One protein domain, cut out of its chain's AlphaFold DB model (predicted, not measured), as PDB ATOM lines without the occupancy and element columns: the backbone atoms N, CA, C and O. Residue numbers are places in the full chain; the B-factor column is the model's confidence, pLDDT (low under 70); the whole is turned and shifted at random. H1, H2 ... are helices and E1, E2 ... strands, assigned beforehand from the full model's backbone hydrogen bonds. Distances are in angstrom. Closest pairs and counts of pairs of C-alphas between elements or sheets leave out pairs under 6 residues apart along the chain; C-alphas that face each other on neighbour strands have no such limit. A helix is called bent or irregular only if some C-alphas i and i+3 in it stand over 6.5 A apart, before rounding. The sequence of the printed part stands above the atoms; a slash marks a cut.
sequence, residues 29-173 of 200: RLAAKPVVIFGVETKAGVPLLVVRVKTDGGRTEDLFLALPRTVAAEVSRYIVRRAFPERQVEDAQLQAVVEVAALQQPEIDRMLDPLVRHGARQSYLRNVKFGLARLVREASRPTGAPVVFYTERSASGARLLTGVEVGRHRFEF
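Overview. This is residues 29 to 173 of the 200 residues of an uncharacterized protein of Nitrospirae bacterium (UniProt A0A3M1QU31). A small closed barrel of five strands, E1, E2, E3, E5 and E4 round the ring, is covered on its outside by four helices, with the short strand E6 added beside E5. H2 crosses E1, E2 and E3 on one side, H4 packs across E1 and E5 elsewhere with H1 next to it, and H3 packs on E3. The printed part has 145 residues, with E1 E2 E3 H1 H2 H3 H4 E4 E5 E6 along the chain, and its class is mixed, helices and strands. The sheet is mixed, with E3 and E5 its parallel pair. The whole is compact and rounded, with a radius of gyration of the C-alphas of 14.0 A and spans of 36 by 32 by 29 A.

Along the chain. E1, residues 29 to 41, begins at C-alpha 29 (50.753, 19.783, 6.986), is 25.8 A long and bends by 100 degrees at residue 32. E2 is residues 47 to 55, 25.0 A, and E3 is residues 60 to 66, 20.0 A. E4 is residues 147 to 153. E5, residues 159 to 166, bends by 70 degrees at residue 162. E6, residues 169 to 172, ends at C-alpha 172 (42.467, 25.152, 15.351). H1 is residues 69 to 78. H2, residues 86 to 102, 25.0 A, has a kink of 35 degrees near residue 95. H3, residues 105 to 117, is only just irregular: C-alphas 111 and 114 are 7.0 A apart. H4 is residues 122 to 140, 26.5 A.

Arrangement. E1 E2 E3 and E4 E5 E6 are each a meander, each strand the antiparallel neighbour of the one before. Within hydrogen-bond range are N 35 of E1 and O 52 of E2, at 2.8 A, and N 51 of E2 and O 63 of E3, at 2.9 A. Parallel E3 and E5 have N 161 and O 64 at 2.8 A. Antiparallel E4 and E1 close the ring, with N 149 and O 30 at 2.8 A. Within hydrogen-bond range are also N 150 of E4 and O 163 of E5, at 2.8 A, and N 171 of E6 and O 164 of E5, at 2.8 A. H4 is on the barrel at a height of 6.4 A; its closest C-alphas to E1 are Ala 139 and Pro 34, 4.9 A. H2 runs across the strands, at 90 degrees to E1 on the local plane; the closest C-alphas of the two are Val 89 and Val 36, 6.6 A. H3 runs slantwise to E3, with C-alphas Met 111 and Ala 66 closest at 5.3 A. H1 and H4 touch, closest at C-alphas Tyr 78 and Ala 133, 6.1 A, the same way at a tilt of 35.4 degrees, only just steep. H2 and H4 are apart. In H4 every O i to N i+4 pair is within hydrogen-bond range; H1 has 3 of 6, H2 11 of 13 and H3 6 of 9.

Size, cuts and confidence. The C-alphas farthest apart, Gly 58 and Gly 119, are 39.6 A apart. The printed part has no cut and no long link. Mean pLDDT of the printed part is 84.3; residues 80 to 82 and 114 to 122 are under 70.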
ATOM      1  N   ARG A  29      51.936  19.707   7.846       90.44
ATOM      2  CA  ARG A  29      50.753  19.783   6.986       90.44
ATOM      3  C   ARG A  29      50.593  18.463   6.250       90.44
ATOM      4  O   ARG A  29      51.520  18.022   5.576       90.44
ATOM      5  N   LEU A  30      49.411  17.872   6.347       91.50
ATOM      6  CA  LEU A  30      49.039  16.643   5.658       91.50
ATOM      7  C   LEU A  30      47.804  16.910   4.799       91.50
ATOM      8  O   LEU A  30      46.724  17.128   5.335       91.50
ATOM      9  N   ALA A  31      47.950  16.886   3.476       92.75
ATOM     10  CA  ALA A  31      46.806  16.864   2.570       92.75
ATOM     11  C   ALA A  31      46.290  15.423   2.463       92.75
ATOM     12  O   ALA A  31      47.033  14.521   2.071       92.75
ATOM     13  N   ALA A  32      45.044  15.189   2.872       94.00
ATOM     14  CA  ALA A  32      44.451  13.859   2.850       94.00
ATOM     15  C   ALA A  32      42.922  13.918   2.759       94.00
ATOM     16  O   ALA A  32      42.293  14.949   3.006       94.00
ATOM     17  N   LYS A  33      42.305  12.790   2.413       93.56
ATOM     18  CA  LYS A  33      40.847  12.639   2.393       93.56
ATOM     19  C   LYS A  33      40.395  11.975   3.691       93.56
ATOM     20  O   LYS A  33      40.878  10.878   3.973       93.56
ATOM     21  N   PRO A  34      39.509  12.590   4.491       92.19
ATOM     22  CA  PRO A  34      38.967  11.914   5.659       92.19
ATOM     23  C   PRO A  34      38.122  10.715   5.213       92.19
ATOM     24  O   PRO A  34      37.398  10.786   4.222       92.19
ATOM     25  N   VAL A  35      38.259   9.604   5.928       91.19
ATOM     26  CA  VAL A  35      37.642   8.316   5.589       91.19
ATOM     27  C   VAL A  35      36.574   7.960   6.610       91.19
ATOM     28  O   VAL A  35      35.439   7.674   6.250       91.19
ATOM     29  N   VAL A  36      36.948   7.982   7.888       91.44
ATOM     30  CA  VAL A  36      36.061   7.671   9.007       91.44
ATOM     31  C   VAL A  36      36.525   8.436  10.237       91.44
ATOM     32  O   VAL A  36      37.712   8.725  10.400       91.44
ATOM     33  N   ILE A  37      35.569   8.802  11.082       91.88
ATOM     34  CA  ILE A  37      35.812   9.544  12.314       91.88
ATOM     35  C   ILE A  37      35.076   8.825  13.433       91.88
ATOM     36  O   ILE A  37      33.894   8.520  13.285       91.88
ATOM     37  N   PHE A  38      35.762   8.546  14.537       90.19
ATOM     38  CA  PHE A  38      35.199   7.782  15.647       90.19
ATOM     39  C   PHE A  38      35.832   8.171  16.983       90.19
ATOM     40  O   PHE A  38      36.868   8.831  17.035       90.19
ATOM     41  N   GLY A  39      35.164   7.791  18.071       89.38
ATOM     42  CA  GLY A  39      35.665   7.969  19.429       89.38
ATOM     43  C   GLY A  39      36.270   6.679  19.976       89.38
ATOM     44  O   GLY A  39      35.756   5.592  19.706       89.38
ATOM     45  N   VAL A  40      37.331   6.817  20.764       89.69
ATOM     46  CA  VAL A  40      37.942   5.757  21.584       89.69
ATOM     47  C   VAL A  40      38.324   6.334  22.944       89.69
ATOM     48  O   VAL A  40      38.399   7.550  23.105       89.69
ATOM     49  N   GLU A  41      38.564   5.482  23.931       89.75
ATOM     50  CA  GLU A  41      39.012   5.905  25.260       89.75
ATOM     51  C   GLU A  41      40.429   5.384  25.514       89.75
ATOM     52  O   GLU A  41      40.752   4.246  25.171       89.75
ATOM     53  N   THR A  42      41.299   6.225  26.079       87.94
ATOM     54  CA  THR A  42      42.640   5.792  26.496       87.94
ATOM     55  C   THR A  42      42.579   4.926  27.752       87.94
ATOM     56  O   THR A  42      41.599   4.937  28.494       87.94
ATOM     57  N   LYS A  43      43.691   4.256  28.080       84.62
ATOM     58  CA  LYS A  43      43.855   3.552  29.368       84.62
ATOM     59  C   LYS A  43      43.680   4.472  30.586       84.62
ATOM     60  O   LYS A  43      43.282   4.007  31.645       84.62
ATOM     61  N   ALA A  44      43.964   5.765  30.428       82.19
ATOM     62  CA  ALA A  44      43.786   6.789  31.460       82.19
ATOM     63  C   ALA A  44      42.341   7.320  31.547       82.19
ATOM     64  O   ALA A  44      42.066   8.268  32.281       82.19
ATOM     65  N   GLY A  45      41.410   6.753  30.778       85.19
ATOM     66  CA  GLY A  45      40.012   7.164  30.771       85.19
ATOM     67  C   GLY A  45      39.750   8.491  30.053       85.19
ATOM     68  O   GLY A  45      38.737   9.153  30.315       85.19
ATOM     69  N   VAL A  46      40.668   8.924  29.182       88.06
ATOM     70  CA  VAL A  46      40.530  10.162  28.409       88.06
ATOM     71  C   VAL A  46      39.910   9.843  27.047       88.06
ATOM     72  O   VAL A  46      40.464   9.025  26.312       88.06
ATOM     73  N   PRO A  47      38.791  10.484  26.671       89.75
ATOM     74  CA  PRO A  47      38.234  10.339  25.334       89.75
ATOM     75  C   PRO A  47      39.169  10.914  24.265       89.75
ATOM     76  O   PRO A  47      39.618  12.060  24.362       89.75
ATOM     77  N   LEU A  48      39.398  10.138  23.212       90.62
ATOM     78  CA  LEU A  48      40.077  10.556  21.995       90.62
ATOM     79  C   LEU A  48      39.109  10.523  20.817       90.62
ATOM     80  O   LEU A  48      38.355   9.569  20.626       90.62
ATOM     81  N   LEU A  49      39.191  11.554  19.990       91.69
ATOM     82  CA  LEU A  49      38.684  11.539  18.632       91.69
ATOM     83  C   LEU A  49      39.784  11.006  17.714       91.69
ATOM     84  O   LEU A  49      40.893  11.542  17.706       91.69
ATOM     85  N   VAL A  50      39.452   9.995  16.918       93.31
ATOM     86  CA  VAL A  50      40.317   9.468  15.864       93.31
ATOM     87  C   VAL A  50      39.746   9.888  14.519       93.31
ATOM     88  O   VAL A  50      38.586   9.610  14.205       93.31
ATOM     89  N   VAL A  51      40.563  10.575  13.726       93.94
ATOM     90  CA  VAL A  51      40.261  10.916  12.337       93.94
ATOM     91  C   VAL A  51      41.160  10.076  11.450       93.94
ATOM     92  O   VAL A  51      42.353  10.345  11.330       93.94
ATOM     93  N   ARG A  52      40.573   9.070  10.808       94.44
ATOM     94  CA  ARG A  52      41.276   8.271   9.815       94.44
ATOM     95  C   ARG A  52      41.247   8.970   8.475       94.44
ATOM     96  O   ARG A  52      40.179   9.340   7.979       94.44
ATOM     97  N   VAL A  53      42.410   9.090   7.855       94.88
ATOM     98  CA  VAL A  53      42.575   9.770   6.573       94.88
ATOM     99  C   VAL A  53      43.272   8.873   5.563       94.88
ATOM    100  O   VAL A  53      44.093   8.034   5.919       94.88
ATOM    101  N   LYS A  54      42.960   9.060   4.282       94.38
ATOM    102  CA  LYS A  54      43.668   8.456   3.155       94.38
ATOM    103  C   LYS A  54      44.508   9.524   2.473       94.38
ATOM    104  O   LYS A  54      43.979  10.515   1.972       94.38
ATOM    105  N   THR A  55      45.816   9.321   2.485       91.38
ATOM    106  CA  THR A  55      46.790  10.195   1.821       91.38
ATOM    107  C   THR A  55      46.779   9.972   0.307       91.38
ATOM    108  O   THR A  55      46.314   8.931  -0.165       91.38
ATOM    109  N   ASP A  56      47.332  10.911  -0.463       85.00
ATOM    110  CA  ASP A  56      47.428  10.788  -1.929       85.00
ATOM    111  C   ASP A  56      48.253   9.568  -2.371       85.00
ATOM    112  O   ASP A  56      47.973   8.962  -3.401       85.00
ATOM    113  N   GLY A  57      49.204   9.128  -1.539       82.88
ATOM    114  CA  GLY A  57      49.959   7.886  -1.736       82.88
ATOM    115  C   GLY A  57      49.175   6.606  -1.416       82.88
ATOM    116  O   GLY A  57      49.772   5.544  -1.286       82.88
ATOM    117  N   GLY A  58      47.861   6.695  -1.193       86.62
ATOM    118  CA  GLY A  58      46.983   5.556  -0.914       86.62
ATOM    119  C   GLY A  58      47.073   4.992   0.507       86.62
ATOM    120  O   GLY A  58      46.229   4.177   0.875       86.62
ATOM    121  N   ARG A  59      48.039   5.449   1.315       90.19
ATOM    122  CA  ARG A  59      48.217   5.026   2.712       90.19
ATOM    123  C   ARG A  59      47.145   5.626   3.611       90.19
ATOM    124  O   ARG A  59      46.793   6.798   3.444       90.19
ATOM    125  N   THR A  60      46.685   4.837   4.573       92.38
ATOM    126  CA  THR A  60      45.809   5.283   5.657       92.38
ATOM    127  C   THR A  60      46.627   5.705   6.867       92.38
ATOM    128  O   THR A  60      47.594   5.032   7.216       92.38
ATOM    129  N   GLU A  61      46.236   6.803   7.500       92.81
ATOM    130  CA  GLU A  61      46.844   7.293   8.738       92.81
ATOM    131  C   GLU A  61      45.749   7.685   9.735       92.81
ATOM    132  O   GLU A  61      44.708   8.210   9.328       92.81
ATOM    133  N   ASP A  62      46.008   7.459  11.022       94.88
ATOM    134  CA  ASP A  62      45.135   7.876  12.116       94.88
ATOM    135  C   ASP A  62      45.680   9.141  12.782       94.88
ATOM    136  O   ASP A  62      46.876   9.280  13.052       94.88
ATOM    137  N   LEU A  63      44.784  10.104  12.995       94.31
ATOM    138  CA  LEU A  63      45.080  11.389  13.619       94.31
ATOM    139  C   LEU A  63      44.287  11.504  14.923       94.31
ATOM    140  O   LEU A  63      43.071  11.305  14.923       94.31
ATOM    141  N   PHE A  64      44.959  11.861  16.016       92.81
ATOM    142  CA  PHE A  64      44.406  11.791  17.370       92.81
ATOM    143  C   PHE A  64      44.186  13.170  17.978       92.81
ATOM    144  O   PHE A  64      45.086  14.004  17.982       92.81
ATOM    145  N   LEU A  65      43.009  13.394  18.554       90.25
ATOM    146  CA  LEU A  65      42.697  14.589  19.335       90.25
ATOM    147  C   LEU A  65      42.097  14.176  20.678       90.25
ATOM    148  O   LEU A  65      41.039  13.549  20.706       90.25
ATOM    149  N   ALA A  66      42.730  14.554  21.788       88.69
ATOM    150  CA  ALA A  66      42.124  14.369  23.102       88.69
ATOM    151  C   ALA A  66      41.042  15.410  23.365       88.69
ATOM    152  O   ALA A  66      41.174  16.588  23.028       88.69
ATOM    153  N   LEU A  67      39.968  14.960  24.004       83.88
ATOM    154  CA  LEU A  67      38.826  15.790  24.341       83.88
ATOM    155  C   LEU A  67      38.528  15.655  25.836       83.88
ATOM    156  O   LEU A  67      38.443  14.538  26.351       83.88
ATOM    157  N   PRO A  68      38.282  16.762  26.556       80.25
ATOM    158  CA  PRO A  68      37.725  16.693  27.895       80.25
ATOM    159  C   PRO A  68      36.403  15.947  27.842       80.25
ATOM    160  O   PRO A  68      35.619  16.149  26.914       80.25
ATOM    161  N   ARG A  69      36.110  15.137  28.861       80.56
ATOM    162  CA  ARG A  69      34.874  14.336  28.912       80.56
ATOM    163  C   ARG A  69      33.609  15.163  28.647       80.56
ATOM    164  O   ARG A  69      32.727  14.719  27.918       80.56
ATOM    165  N   THR A  70      33.558  16.389  29.166       76.81
ATOM    166  CA  THR A  70      32.441  17.327  28.956       76.81
ATOM    167  C   THR A  70      32.273  17.758  27.498       76.81
ATOM    168  O   THR A  70      31.151  17.976  27.056       76.81
ATOM    169  N   VAL A  71      33.367  17.848  26.739       79.44
ATOM    170  CA  VAL A  71      33.365  18.171  25.306       79.44
ATOM    171  C   VAL A  71      33.085  16.921  24.479       79.44
ATOM    172  O   VAL A  71      32.295  16.982  23.543       79.44
ATOM    173  N   ALA A  72      33.684  15.784  24.841       82.00
ATOM    174  CA  ALA A  72      33.550  14.513  24.134       82.00
ATOM    175  C   ALA A  72      32.082  14.093  23.962       82.00
ATOM    176  O   ALA A  72      31.663  13.750  22.858       82.00
ATOM    177  N   ALA A  73      31.285  14.198  25.029       80.12
ATOM    178  CA  ALA A  73      29.857  13.879  25.000       80.12
ATOM    179  C   ALA A  73      29.040  14.810  24.085       80.12
ATOM    180  O   ALA A  73      27.995  14.424  23.560       80.12
ATOM    181  N   GLU A  74      29.491  16.049  23.906       79.44
ATOM    182  CA  GLU A  74      28.822  17.007  23.038       79.44
ATOM    183  C   GLU A  74      29.226  16.819  21.575       79.44
ATOM    184  O   GLU A  74      28.373  16.853  20.686       79.44
ATOM    185  N   VAL A  75      30.514  16.576  21.314       79.62
ATOM    186  CA  VAL A  75      31.015  16.399  19.949       79.62
ATOM    187  C   VAL A  75      30.686  15.021  19.371       79.62
ATOM    188  O   VAL A  75      30.541  14.899  18.157       79.62
ATOM    189  N   SER A  76      30.475  13.998  20.209       76.88
ATOM    190  CA  SER A  76      30.053  12.662  19.759       76.88
ATOM    191  C   SER A  76      28.724  12.693  19.001       76.88
ATOM    192  O   SER A  76      28.521  11.902  18.088       76.88
ATOM    193  N   ARG A  77      27.853  13.668  19.293       75.75
ATOM    194  CA  ARG A  77      26.583  13.881  18.577       75.75
ATOM    195  C   ARG A  77      26.778  14.234  17.100       75.75
ATOM    196  O   ARG A  77      25.878  14.001  16.299       75.75
ATOM    197  N   TYR A  78      27.933  14.798  16.743       73.94
ATOM    198  CA  TYR A  78      28.283  15.127  15.359       73.94
ATOM    199  C   TYR A  78      28.849  13.921  14.608       73.94
ATOM    200  O   TYR A  78      28.755  13.865  13.383       73.94
ATOM    201  N   ILE A  79      29.390  12.937  15.330       72.81
ATOM    202  CA  ILE A  79      29.780  11.637  14.787       72.81
ATOM    203  C   ILE A  79      28.504  10.794  14.705       72.81
ATOM    204  O   ILE A  79      28.224   9.932  15.536       72.81
ATOM    205  N   VAL A  80      27.642  11.131  13.746       64.06
ATOM    206  CA  VAL A  80      26.331  10.491  13.616       64.06
ATOM    207  C   VAL A  80      26.540   9.002  13.341       64.06
ATOM    208  O   VAL A  80      27.267   8.642  12.421       64.06
ATOM    209  N   ARG A  81      25.835   8.126  14.069       58.06
ATOM    210  CA  ARG A  81      25.912   6.653  13.944       58.06
ATOM    211  C   ARG A  81      25.613   6.107  12.529       58.06
ATOM    212  O   ARG A  81      25.784   4.926  12.280       58.06
ATOM    213  N   ARG A  82      25.155   6.960  11.602       62.38
ATOM    214  CA  ARG A  82      24.891   6.648  10.184       62.38
ATOM    215  C   ARG A  82      25.782   7.413   9.197       62.38
ATOM    216  O   ARG A  82      25.573   7.298   7.995       62.38
ATOM    217  N   ALA A  83      26.728   8.224   9.674       75.69
ATOM    218  CA  ALA A  83      27.654   8.955   8.805       75.69
ATOM    219  C   ALA A  83      28.627   8.012   8.081       75.69
ATOM    220  O   ALA A  83      29.090   8.339   6.987       75.69
ATOM    221  N   PHE A  84      28.894   6.849   8.684       82.31
ATOM    222  CA  PHE A  84      29.824   5.834   8.204       82.31
ATOM    223  C   PHE A  84      29.212   4.430   8.350       82.31
ATOM    224  O   PHE A  84      28.483   4.196   9.318       82.31
ATOM    225  N   PRO A  85      29.489   3.491   7.426       84.94
ATOM    226  CA  PRO A  85      29.162   2.075   7.593       84.94
ATOM    227  C   PRO A  85      29.803   1.479   8.854       84.94
ATOM    228  O   PRO A  85      30.986   1.693   9.102       84.94
ATOM    229  N   GLU A  86      29.048   0.680   9.613       84.25
ATOM    230  CA  GLU A  86      29.487   0.112  10.901       84.25
ATOM    231  C   GLU A  86      30.783  -0.700  10.783       84.25
ATOM    232  O   GLU A  86      31.746  -0.409  11.487       84.25
ATOM    233  N   ARG A  87      30.872  -1.598   9.793       85.81
ATOM    234  CA  ARG A  87      32.089  -2.388   9.525       85.81
ATOM    235  C   ARG A  87      33.339  -1.527   9.327       85.81
ATOM    236  O   ARG A  87      34.411  -1.865   9.804       85.81
ATOM    237  N   GLN A  88      33.203  -0.385   8.648       85.94
ATOM    238  CA  GLN A  88      34.331   0.519   8.404       85.94
ATOM    239  C   GLN A  88      34.818   1.184   9.699       85.94
ATOM    240  O   GLN A  88      36.009   1.460   9.840       85.94
ATOM    241  N   VAL A  89      33.899   1.465  10.626       86.50
ATOM    242  CA  VAL A  89      34.229   2.005  11.948       86.50
ATOM    243  C   VAL A  89      34.910   0.934  12.797       86.50
ATOM    244  O   VAL A  89      35.944   1.226  13.387       86.50
ATOM    245  N   GLU A  90      34.384  -0.293  12.814       86.94
ATOM    246  CA  GLU A  90      34.953  -1.422  13.564       86.94
ATOM    247  C   GLU A  90      36.389  -1.734  13.124       86.94
ATOM    248  O   GLU A  90      37.300  -1.760  13.954       86.94
ATOM    249  N   ASP A  91      36.622  -1.869  11.815       87.56
ATOM    250  CA  ASP A  91      37.958  -2.108  11.255       87.56
ATOM    251  C   ASP A  91      38.942  -0.997  11.645       87.56
ATOM    252  O   ASP A  91      40.118  -1.243  11.937       87.56
ATOM    253  N   ALA A  92      38.461   0.250  11.665       87.56
ATOM    254  CA  ALA A  92      39.277   1.388  12.043       87.56
ATOM    255  C   ALA A  92      39.578   1.441  13.538       87.56
ATOM    256  O   ALA A  92      40.713   1.724  13.925       87.56
ATOM    257  N   GLN A  93      38.602   1.102  14.375       87.56
ATOM    258  CA  GLN A  93      38.786   1.001  15.815       87.56
ATOM    259  C   GLN A  93      39.812  -0.071  16.170       87.56
ATOM    260  O   GLN A  93      40.727   0.217  16.938       87.56
ATOM    261  N   LEU A  94      39.722  -1.266  15.578       87.25
ATOM    262  CA  LEU A  94      40.658  -2.364  15.849       87.25
ATOM    263  C   LEU A  94      42.114  -1.977  15.569       87.25
ATOM    264  O   LEU A  94      43.011  -2.331  16.333       87.25
ATOM    265  N   GLN A  95      42.349  -1.220  14.502       84.94
ATOM    266  CA  GLN A  95      43.686  -0.742  14.156       84.94
ATOM    267  C   GLN A  95      44.160   0.377  15.094       84.94
ATOM    268  O   GLN A  95      45.293   0.335  15.574       84.94
ATOM    269  N   ALA A  96      43.284   1.331  15.422       87.94
ATOM    270  CA  ALA A  96      43.631   2.447  16.298       87.94
ATOM    271  C   ALA A  96      43.933   2.012  17.742       87.94
ATOM    272  O   ALA A  96      44.696   2.689  18.430       87.94
ATOM    273  N   VAL A  97      43.386   0.883  18.218       86.56
ATOM    274  CA  VAL A  97      43.612   0.373  19.586       86.56
ATOM    275  C   VAL A  97      45.101   0.242  19.921       86.56
ATOM    276  O   VAL A  97      45.495   0.571  21.039       86.56
ATOM    277  N   VAL A  98      45.936  -0.195  18.972       86.19
ATOM    278  CA  VAL A  98      47.379  -0.374  19.206       86.19
ATOM    279  C   VAL A  98      48.070   0.973  19.427       86.19
ATOM    280  O   VAL A  98      48.818   1.129  20.392       86.19
ATOM    281  N   GLU A  99      47.781   1.959  18.577       87.00
ATOM    282  CA  GLU A  99      48.356   3.305  18.671       87.00
ATOM    283  C   GLU A  99      47.881   4.022  19.942       87.00
ATOM    284  O   GLU A  99      48.681   4.592  20.683       87.00
ATOM    285  N   VAL A 100      46.592   3.902  20.267       87.56
ATOM    286  CA  VAL A 100      45.995   4.471  21.484       87.56
ATOM    287  C   VAL A 100      46.591   3.848  22.744       87.56
ATOM    288  O   VAL A 100      46.821   4.544  23.733       87.56
ATOM    289  N   ALA A 101      46.867   2.543  22.726       86.31
ATOM    290  CA  ALA A 101      47.460   1.840  23.857       86.31
ATOM    291  C   ALA A 101      48.923   2.234  24.125       86.31
ATOM    292  O   ALA A 101      49.394   1.983  25.243       86.31
ATOM    293  N   ALA A 102      49.611   2.803  23.127       87.69
ATOM    294  CA  ALA A 102      50.998   3.260  23.193       87.69
ATOM    295  C   ALA A 102      51.146   4.737  23.607       87.69
ATOM    296  O   ALA A 102      52.250   5.151  23.966       87.69
ATOM    297  N   LEU A 103      50.057   5.519  23.591       87.31
ATOM    298  CA  LEU A 103      50.069   6.915  24.030       87.31
ATOM    299  C   LEU A 103      50.431   7.033  25.514       87.31
ATOM    300  O   LEU A 103      49.852   6.370  26.378       87.31
ATOM    301  N   GLN A 104      51.368   7.928  25.808       88.62
ATOM    302  CA  GLN A 104      51.838   8.221  27.155       88.62
ATOM    303  C   GLN A 104      51.055   9.386  27.772       88.62
ATOM    304  O   GLN A 104      50.597  10.291  27.073       88.62
ATOM    305  N   GLN A 105      50.954   9.408  29.105       87.44
ATOM    306  CA  GLN A 105      50.218  10.451  29.830       87.44
ATOM    307  C   GLN A 105      50.650  11.887  29.467       87.44
ATOM    308  O   GLN A 105      49.764  12.692  29.188       87.44
ATOM    309  N   PRO A 106      51.953  12.223  29.350       86.69
ATOM    310  CA  PRO A 106      52.363  13.578  28.973       86.69
ATOM    311  C   PRO A 106      51.866  14.005  27.585       86.69
ATOM    312  O   PRO A 106      51.638  15.185  27.331       86.69
ATOM    313  N   GLU A 107      51.681  13.049  26.673       87.00
ATOM    314  CA  GLU A 107      51.163  13.304  25.328       87.00
ATOM    315  C   GLU A 107      49.663  13.593  25.377       87.00
ATOM    316  O   GLU A 107      49.178  14.496  24.697       87.00
ATOM    317  N   ILE A 108      48.938  12.865  26.231       85.50
ATOM    318  CA  ILE A 108      47.515  13.085  26.496       85.50
ATOM    319  C   ILE A 108      47.296  14.450  27.151       85.50
ATOM    320  O   ILE A 108      46.456  15.223  26.688       85.50
ATOM    321  N   ASP A 109      48.086  14.783  28.167       84.69
ATOM    322  CA  ASP A 109      48.010  16.074  28.850       84.69
ATOM    323  C   ASP A 109      48.289  17.218  27.877       84.69
ATOM    324  O   ASP A 109      47.573  18.218  27.864       84.69
ATOM    325  N   ARG A 110      49.266  17.043  26.983       79.88
ATOM    326  CA  ARG A 110      49.576  18.020  25.938       79.88
ATOM    327  C   ARG A 110      48.439  18.206  24.935       79.88
ATOM    328  O   ARG A 110      48.220  19.325  24.478       79.88
ATOM    329  N   MET A 111      47.707  17.146  24.594       81.50
ATOM    330  CA  MET A 111      46.505  17.266  23.762       81.50
ATOM    331  C   MET A 111      45.370  18.010  24.484       81.50
ATOM    332  O   MET A 111      44.578  18.685  23.832       81.50
ATOM    333  N   LEU A 112      45.291  17.917  25.817       79.38
ATOM    334  CA  LEU A 112      44.274  18.591  26.635       79.38
ATOM    335  C   LEU A 112      44.642  20.042  27.002       79.38
ATOM    336  O   LEU A 112      43.750  20.871  27.183       79.38
ATOM    337  N   ASP A 113      45.931  20.371  27.082       73.31
ATOM    338  CA  ASP A 113      46.488  21.680  27.469       73.31
ATOM    339  C   ASP A 113      45.884  22.907  26.738       73.31
ATOM    340  O   ASP A 113      45.616  23.919  27.395       73.31
ATOM    341  N   PRO A 114      45.535  22.858  25.435       64.56
ATOM    342  CA  PRO A 114      44.863  23.966  24.744       64.56
ATOM    343  C   PRO A 114      43.539  24.378  25.394       64.56
ATOM    344  O   PRO A 114      43.186  25.556  25.406       64.56
ATOM    345  N   LEU A 115      42.815  23.425  25.983       60.16
ATOM    346  CA  LEU A 115      41.552  23.687  26.678       60.16
ATOM    347  C   LEU A 115      41.756  24.337  28.046       60.16
ATOM    348  O   LEU A 115      40.838  24.976  28.563       60.16
ATOM    349  N   VAL A 116      42.949  24.171  28.615       56.59
ATOM    350  CA  VAL A 116      43.357  24.753  29.894       56.59
ATOM    351  C   VAL A 116      43.860  26.185  29.687       56.59
ATOM    352  O   VAL A 116      43.500  27.072  30.458       56.59
ATOM    353  N   ARG A 117      44.627  26.445  28.616       58.66
ATOM    354  CA  ARG A 117      45.277  27.747  28.372       58.66
ATOM    355  C   ARG A 117      44.404  28.803  27.695       58.66
ATOM    356  O   ARG A 117      44.593  29.986  27.956       58.66
ATOM    357  N   HIS A 118      43.448  28.426  26.843       56.06
ATOM    358  CA  HIS A 118      42.730  29.398  26.002       56.06
ATOM    359  C   HIS A 118      41.572  30.162  26.663       56.06
ATOM    360  O   HIS A 118      40.826  30.809  25.941       56.06
ATOM    361  N   GLY A 119      41.420  30.144  27.993       49.12
ATOM    362  CA  GLY A 119      40.462  31.015  28.690       49.12
ATOM    363  C   GLY A 119      39.020  30.888  28.171       49.12
ATOM    364  O   GLY A 119      38.583  31.634  27.303       49.12
ATOM    365  N   ALA A 120      38.261  29.966  28.768       49.88
ATOM    366  CA  ALA A 120      36.830  29.731  28.542       49.88
ATOM    367  C   ALA A 120      36.457  29.054  27.208       49.88
ATOM    368  O   ALA A 120      35.994  29.676  26.259       49.88
ATOM    369  N   ARG A 121      36.578  27.720  27.221       63.44
ATOM    370  CA  ARG A 121      35.608  26.659  26.845       63.44
ATOM    371  C   ARG A 121      34.628  26.837  25.665       63.44
ATOM    372  O   ARG A 121      34.247  25.815  25.118       63.44
ATOM    373  N   GLN A 122      34.201  28.026  25.239       64.81
ATOM    374  CA  GLN A 122      33.234  28.217  24.151       64.81
ATOM    375  C   GLN A 122      33.867  28.451  22.776       64.81
ATOM    376  O   GLN A 122      33.405  27.857  21.805       64.81
ATOM    377  N   SER A 123      34.913  29.273  22.660       72.44
ATOM    378  CA  SER A 123      35.543  29.579  21.361       72.44
ATOM    379  C   SER A 123      36.230  28.349  20.757       72.44
ATOM    380  O   SER A 123      36.007  28.009  19.596       72.44
ATOM    381  N   TYR A 124      36.989  27.627  21.581       75.19
ATOM    382  CA  TYR A 124      37.625  26.366  21.215       75.19
ATOM    383  C   TYR A 124      36.593  25.287  20.865       75.19
ATOM    384  O   TYR A 124      36.654  24.679  19.801       75.19
ATOM    385  N   LEU A 125      35.586  25.094  21.721       79.19
ATOM    386  CA  LEU A 125      34.505  24.139  21.482       79.19
ATOM    387  C   LEU A 125      33.752  24.447  20.187       79.19
ATOM    388  O   LEU A 125      33.411  23.537  19.438       79.19
ATOM    389  N   ARG A 126      33.523  25.730  19.894       82.19
ATOM    390  CA  ARG A 126      32.937  26.181  18.632       82.19
ATOM    391  C   ARG A 126      33.811  25.775  17.444       82.19
ATOM    392  O   ARG A 126      33.280  25.249  16.467       82.19
ATOM    393  N   ASN A 127      35.128  25.966  17.535       83.25
ATOM    394  CA  ASN A 127      36.065  25.533  16.497       83.25
ATOM    395  C   ASN A 127      36.046  24.013  16.309       83.25
ATOM    396  O   ASN A 127      35.924  23.560  15.173       83.25
ATOM    397  N   VAL A 128      36.089  23.234  17.394       85.81
ATOM    398  CA  VAL A 128      36.014  21.765  17.335       85.81
ATOM    399  C   VAL A 128      34.703  21.309  16.704       85.81
ATOM    400  O   VAL A 128      34.729  20.512  15.774       85.81
ATOM    401  N   LYS A 129      33.557  21.852  17.131       86.81
ATOM    402  CA  LYS A 129      32.239  21.505  16.577       86.81
ATOM    403  C   LYS A 129      32.143  21.793  15.084       86.81
ATOM    404  O   LYS A 129      31.734  20.923  14.322       86.81
ATOM    405  N   PHE A 130      32.512  23.000  14.650       88.12
ATOM    406  CA  PHE A 130      32.414  23.366  13.236       88.12
ATOM    407  C   PHE A 130      33.445  22.645  12.369       88.12
ATOM    408  O   PHE A 130      33.109  22.228  11.259       88.12
ATOM    409  N   GLY A 131      34.664  22.460  12.881       89.50
ATOM    410  CA  GLY A 131      35.689  21.659  12.226       89.50
ATOM    411  C   GLY A 131      35.220  20.218  12.045       89.50
ATOM    412  O   GLY A 131      35.204  19.720  10.924       89.50
ATOM    413  N   LEU A 132      34.731  19.582  13.113       89.25
ATOM    414  CA  LEU A 132      34.219  18.213  13.082       89.25
ATOM    415  C   LEU A 132      33.005  18.065  12.161       89.25
ATOM    416  O   LEU A 132      32.982  17.156  11.341       89.25
ATOM    417  N   ALA A 133      32.024  18.967  12.235       88.31
ATOM    418  CA  ALA A 133      30.852  18.927  11.359       88.31
ATOM    419  C   ALA A 133      31.246  18.983   9.872       88.31
ATOM    420  O   ALA A 133      30.673  18.275   9.042       88.31
ATOM    421  N   ARG A 134      32.253  19.797   9.531       89.19
ATOM    422  CA  ARG A 134      32.800  19.859   8.171       89.19
ATOM    423  C   ARG A 134      33.582  18.605   7.801       89.19
ATOM    424  O   ARG A 134      33.389  18.106   6.701       89.19
ATOM    425  N   LEU A 135      34.409  18.078   8.701       90.31
ATOM    426  CA  LEU A 135      35.147  16.836   8.466       90.31
ATOM    427  C   LEU A 135      34.209  15.650   8.230       90.31
ATOM    428  O   LEU A 135      34.411  14.906   7.278       90.31
ATOM    429  N   VAL A 136      33.163  15.503   9.049       89.50
ATOM    430  CA  VAL A 136      32.138  14.461   8.876       89.50
ATOM    431  C   VAL A 136      31.458  14.615   7.519       89.50
ATOM    432  O   VAL A 136      31.309  13.634   6.796       89.50
ATOM    433  N   ARG A 137      31.107  15.845   7.124       88.25
ATOM    434  CA  ARG A 137      30.532  16.105   5.799       88.25
ATOM    435  C   ARG A 137      31.477  15.691   4.668       88.25
ATOM    436  O   ARG A 137      31.017  15.016   3.754       88.25
ATOM    437  N   GLU A 138      32.750  16.081   4.721       89.56
ATOM    438  CA  GLU A 138      33.735  15.713   3.690       89.56
ATOM    439  C   GLU A 138      33.995  14.204   3.650       89.56
ATOM    440  O   GLU A 138      34.179  13.646   2.575       89.56
ATOM    441  N   ALA A 139      33.969  13.529   4.797       87.81
ATOM    442  CA  ALA A 139      34.164  12.086   4.859       87.81
ATOM    443  C   ALA A 139      32.958  11.320   4.284       87.81
ATOM    444  O   ALA A 139      33.128  10.369   3.526       87.81
ATOM    445  N   SER A 140      31.731  11.757   4.594       85.50
ATOM    446  CA  SER A 140      30.506  11.121   4.089       85.50
ATOM    447  C   SER A 140      30.167  11.500   2.641       85.50
ATOM    448  O   SER A 140      29.488  10.741   1.951       85.50
ATOM    449  N   ARG A 141      30.569  12.690   2.178       84.44
ATOM    450  CA  ARG A 141      30.319  13.196   0.815       84.44
ATOM    451  C   ARG A 141      31.548  13.954   0.298       84.44
ATOM    452  O   ARG A 141      31.544  15.186   0.314       84.44
ATOM    453  N   PRO A 142      32.580  13.237  -0.172       80.00
ATOM    454  CA  PRO A 142      33.835  13.852  -0.583       80.00
ATOM    455  C   PRO A 142      33.635  14.811  -1.755       80.00
ATOM    456  O   PRO A 142      33.125  14.424  -2.805       80.00
ATOM    457  N   THR A 143      34.094  16.053  -1.604       75.19
ATOM    458  CA  THR A 143      34.049  17.071  -2.671       75.19
ATOM    459  C   THR A 143      35.191  16.939  -3.688       75.19
ATOM    460  O   THR A 143      35.309  17.735  -4.616       75.19
ATOM    461  N   GLY A 144      36.048  15.925  -3.532       73.50
ATOM    462  CA  GLY A 144      37.206  15.652  -4.386       73.50
ATOM    463  C   GLY A 144      38.488  16.357  -3.932       73.50
ATOM    464  O   GLY A 144      39.560  15.760  -4.048       73.50
ATOM    465  N   ALA A 145      38.380  17.557  -3.351       84.94
ATOM    466  CA  ALA A 145      39.506  18.293  -2.778       84.94
ATOM    467  C   ALA A 145      39.991  17.659  -1.455       84.94
ATOM    468  O   ALA A 145      39.165  17.225  -0.648       84.94
ATOM    469  N   PRO A 146      41.311  17.588  -1.207       88.44
ATOM    470  CA  PRO A 146      41.829  17.108   0.067       88.44
ATOM    471  C   PRO A 146      41.579  18.126   1.186       88.44
ATOM    472  O   PRO A 146      41.592  19.339   0.975       88.44
ATOM    473  N   VAL A 147      41.409  17.612   2.400       93.25
ATOM    474  CA  VAL A 147      41.465  18.399   3.632       93.25
ATOM    475  C   VAL A 147      42.928  18.537   4.035       93.25
ATOM    476  O   VAL A 147      43.692  17.571   3.953       93.25
ATOM    477  N   VAL A 148      43.329  19.725   4.486       93.31
ATOM    478  CA  VAL A 148      44.662  19.916   5.066       93.31
ATOM    479  C   VAL A 148      44.562  19.717   6.571       93.31
ATOM    480  O   VAL A 148      43.889  20.472   7.265       93.31
ATOM    481  N   PHE A 149      45.245  18.705   7.085       93.00
ATOM    482  CA  PHE A 149      45.381  18.438   8.510       93.00
ATOM    483  C   PHE A 149      46.678  19.061   9.018       93.00
ATOM    484  O   PHE A 149      47.730  18.919   8.392       93.00
ATOM    485  N   TYR A 150      46.600  19.742  10.155       91.12
ATOM    486  CA  TYR A 150      47.763  20.193  10.905       91.12
ATOM    487  C   TYR A 150      48.017  19.189  12.018       91.12
ATOM    488  O   TYR A 150      47.121  18.905  12.817       91.12
ATOM    489  N   THR A 151      49.215  18.617  12.034       90.50
ATOM    490  CA  THR A 151      49.565  17.540  12.956       90.50
ATOM    491  C   THR A 151      50.901  17.787  13.629       90.50
ATOM    492  O   THR A 151      51.780  18.435  13.070       90.50
ATOM    493  N   GLU A 152      51.096  17.193  14.792       88.25
ATOM    494  CA  GLU A 152      52.391  17.061  15.448       88.25
ATOM    495  C   GLU A 152      52.688  15.576  15.674       88.25
ATOM    496  O   GLU A 152      51.770  14.797  15.926       88.25
ATOM    497  N   ARG A 153      53.957  15.161  15.583       87.19
ATOM    498  CA  ARG A 153      54.337  13.810  16.006       87.19
ATOM    499  C   ARG A 153      54.632  13.783  17.497       87.19
ATOM    500  O   ARG A 153      55.425  14.577  17.994       87.19
ATOM    501  N   SER A 154      53.994  12.847  18.178       85.38
ATOM    502  CA  SER A 154      54.226  12.550  19.581       85.38
ATOM    503  C   SER A 154      55.540  11.774  19.769       85.38
ATOM    504  O   SER A 154      56.136  11.286  18.802       85.38
ATOM    505  N   ALA A 155      55.996  11.643  21.015       84.44
ATOM    506  CA  ALA A 155      57.175  10.847  21.359       84.44
ATOM    507  C   ALA A 155      56.942   9.342  21.127       84.44
ATOM    508  O   ALA A 155      57.859   8.632  20.721       84.44
ATOM    509  N   SER A 156      55.708   8.869  21.315       84.12
ATOM    510  CA  SER A 156      55.247   7.521  20.961       84.12
ATOM    511  C   SER A 156      55.053   7.313  19.452       84.12
ATOM    512  O   SER A 156      54.765   6.202  19.013       84.12
ATOM    513  N   GLY A 157      55.239   8.357  18.636       85.81
ATOM    514  CA  GLY A 157      55.143   8.305  17.178       85.81
ATOM    515  C   GLY A 157      53.740   8.551  16.613       85.81
ATOM    516  O   GLY A 157      53.611   8.673  15.386       85.81
ATOM    517  N   ALA A 158      52.725   8.686  17.474       88.06
ATOM    518  CA  ALA A 158      51.355   9.013  17.100       88.06
ATOM    519  C   ALA A 158      51.259  10.416  16.484       88.06
ATOM    520  O   ALA A 158      52.033  11.324  16.805       88.06
ATOM    521  N   ARG A 159      50.292  10.617  15.583       91.19
ATOM    522  CA  ARG A 159      50.033  11.931  14.979       91.19
ATOM    523  C   ARG A 159      48.928  12.654  15.728       91.19
ATOM    524  O   ARG A 159      47.753  12.331  15.596       91.19
ATOM    525  N   LEU A 160      49.313  13.664  16.490       90.25
ATOM    526  CA  LEU A 160      48.404  14.509  17.248       90.25
ATOM    527  C   LEU A 160      47.802  15.556  16.311       90.25
ATOM    528  O   LEU A 160      48.531  16.270  15.625       90.25
ATOM    529  N   LEU A 161      46.480  15.649  16.262       90.94
ATOM    530  CA  LEU A 161      45.742  16.580  15.425       90.94
ATOM    531  C   LEU A 161      45.631  17.939  16.124       90.94
ATOM    532  O   LEU A 161      44.985  18.068  17.161       90.94
ATOM    533  N   THR A 162      46.216  18.972  15.524       87.69
ATOM    534  CA  THR A 162      46.249  20.333  16.080       87.69
ATOM    535  C   THR A 162      45.358  21.313  15.321       87.69
ATOM    536  O   THR A 162      45.103  22.420  15.794       87.69
ATOM    537  N   GLY A 163      44.822  20.919  14.168       89.31
ATOM    538  CA  GLY A 163      43.844  21.704  13.427       89.31
ATOM    539  C   GLY A 163      43.548  21.122  12.055       89.31
ATOM    540  O   GLY A 163      44.196  20.175  11.610       89.31
ATOM    541  N   VAL A 164      42.591  21.724  11.357       92.00
ATOM    542  CA  VAL A 164      42.224  21.359   9.985       92.00
ATOM    543  C   VAL A 164      41.863  22.581   9.153       92.00
ATOM    544  O   VAL A 164      41.358  23.577   9.668       92.00
ATOM    545  N   GLU A 165      42.065  22.483   7.848       92.19
ATOM    546  CA  GLU A 165      41.565  23.418   6.851       92.19
ATOM    547  C   GLU A 165      40.697  22.652   5.850       92.19
ATOM    548  O   GLU A 165      41.158  21.737   5.165       92.19
ATOM    549  N   VAL A 166      39.416  23.018   5.800       89.56
ATOM    550  CA  VAL A 166      38.421  22.407   4.915       89.56
ATOM    551  C   VAL A 166      37.877  23.486   3.986       89.56
ATOM    552  O   VAL A 166      37.149  24.394   4.415       89.56
ATOM    553  N   GLY A 167      38.241  23.401   2.707       84.31
ATOM    554  CA  GLY A 167      38.017  24.483   1.750       84.31
ATOM    555  C   GLY A 167      38.839  25.714   2.138       84.31
ATOM    556  O   GLY A 167      40.050  25.626   2.242       84.31
ATOM    557  N   ARG A 168      38.180  26.857   2.377       84.00
ATOM    558  CA  ARG A 168      38.828  28.124   2.792       84.00
ATOM    559  C   ARG A 168      38.713  28.423   4.291       84.00
ATOM    560  O   ARG A 168      38.906  29.561   4.710       84.00
ATOM    561  N   HIS A 169      38.309  27.442   5.097       89.06
ATOM    562  CA  HIS A 169      38.067  27.642   6.525       89.06
ATOM    563  C   HIS A 169      39.035  26.818   7.356       89.06
ATOM    564  O   HIS A 169      39.074  25.594   7.231       89.06
ATOM    565  N   ARG A 170      39.751  27.509   8.243       89.62
ATOM    566  CA  ARG A 170      40.706  26.927   9.176       89.62
ATOM    567  C   ARG A 170      40.104  26.820  10.575       89.62
ATOM    568  O   ARG A 170      39.509  27.774  11.071       89.62
ATOM    569  N   PHE A 171      40.295  25.664  11.200       88.50
ATOM    570  CA  PHE A 171      39.866  25.347  12.556       88.50
ATOM    571  C   PHE A 171      41.071  24.859  13.351       88.50
ATOM    572  O   PHE A 171      41.754  23.927  12.936       88.50
ATOM    573  N   GLU A 172      41.335  25.492  14.486       85.44
ATOM    574  CA  GLU A 172      42.467  25.152  15.351       85.44
ATOM    575  C   GLU A 172      41.974  24.384  16.577       85.44
ATOM    576  O   GLU A 172      40.995  24.781  17.215       85.44
ATOM    577  N   PHE A 173      42.648  23.269  16.866       80.44
ATOM    578  CA  PHE A 173      42.360  22.346  17.970       80.44
ATOM    579  C   PHE A 173      43.538  22.219  18.949       80.44
ATOM    580  O   PHE A 173      43.392  21.629  20.013       80.44
TER     581      PHE A 173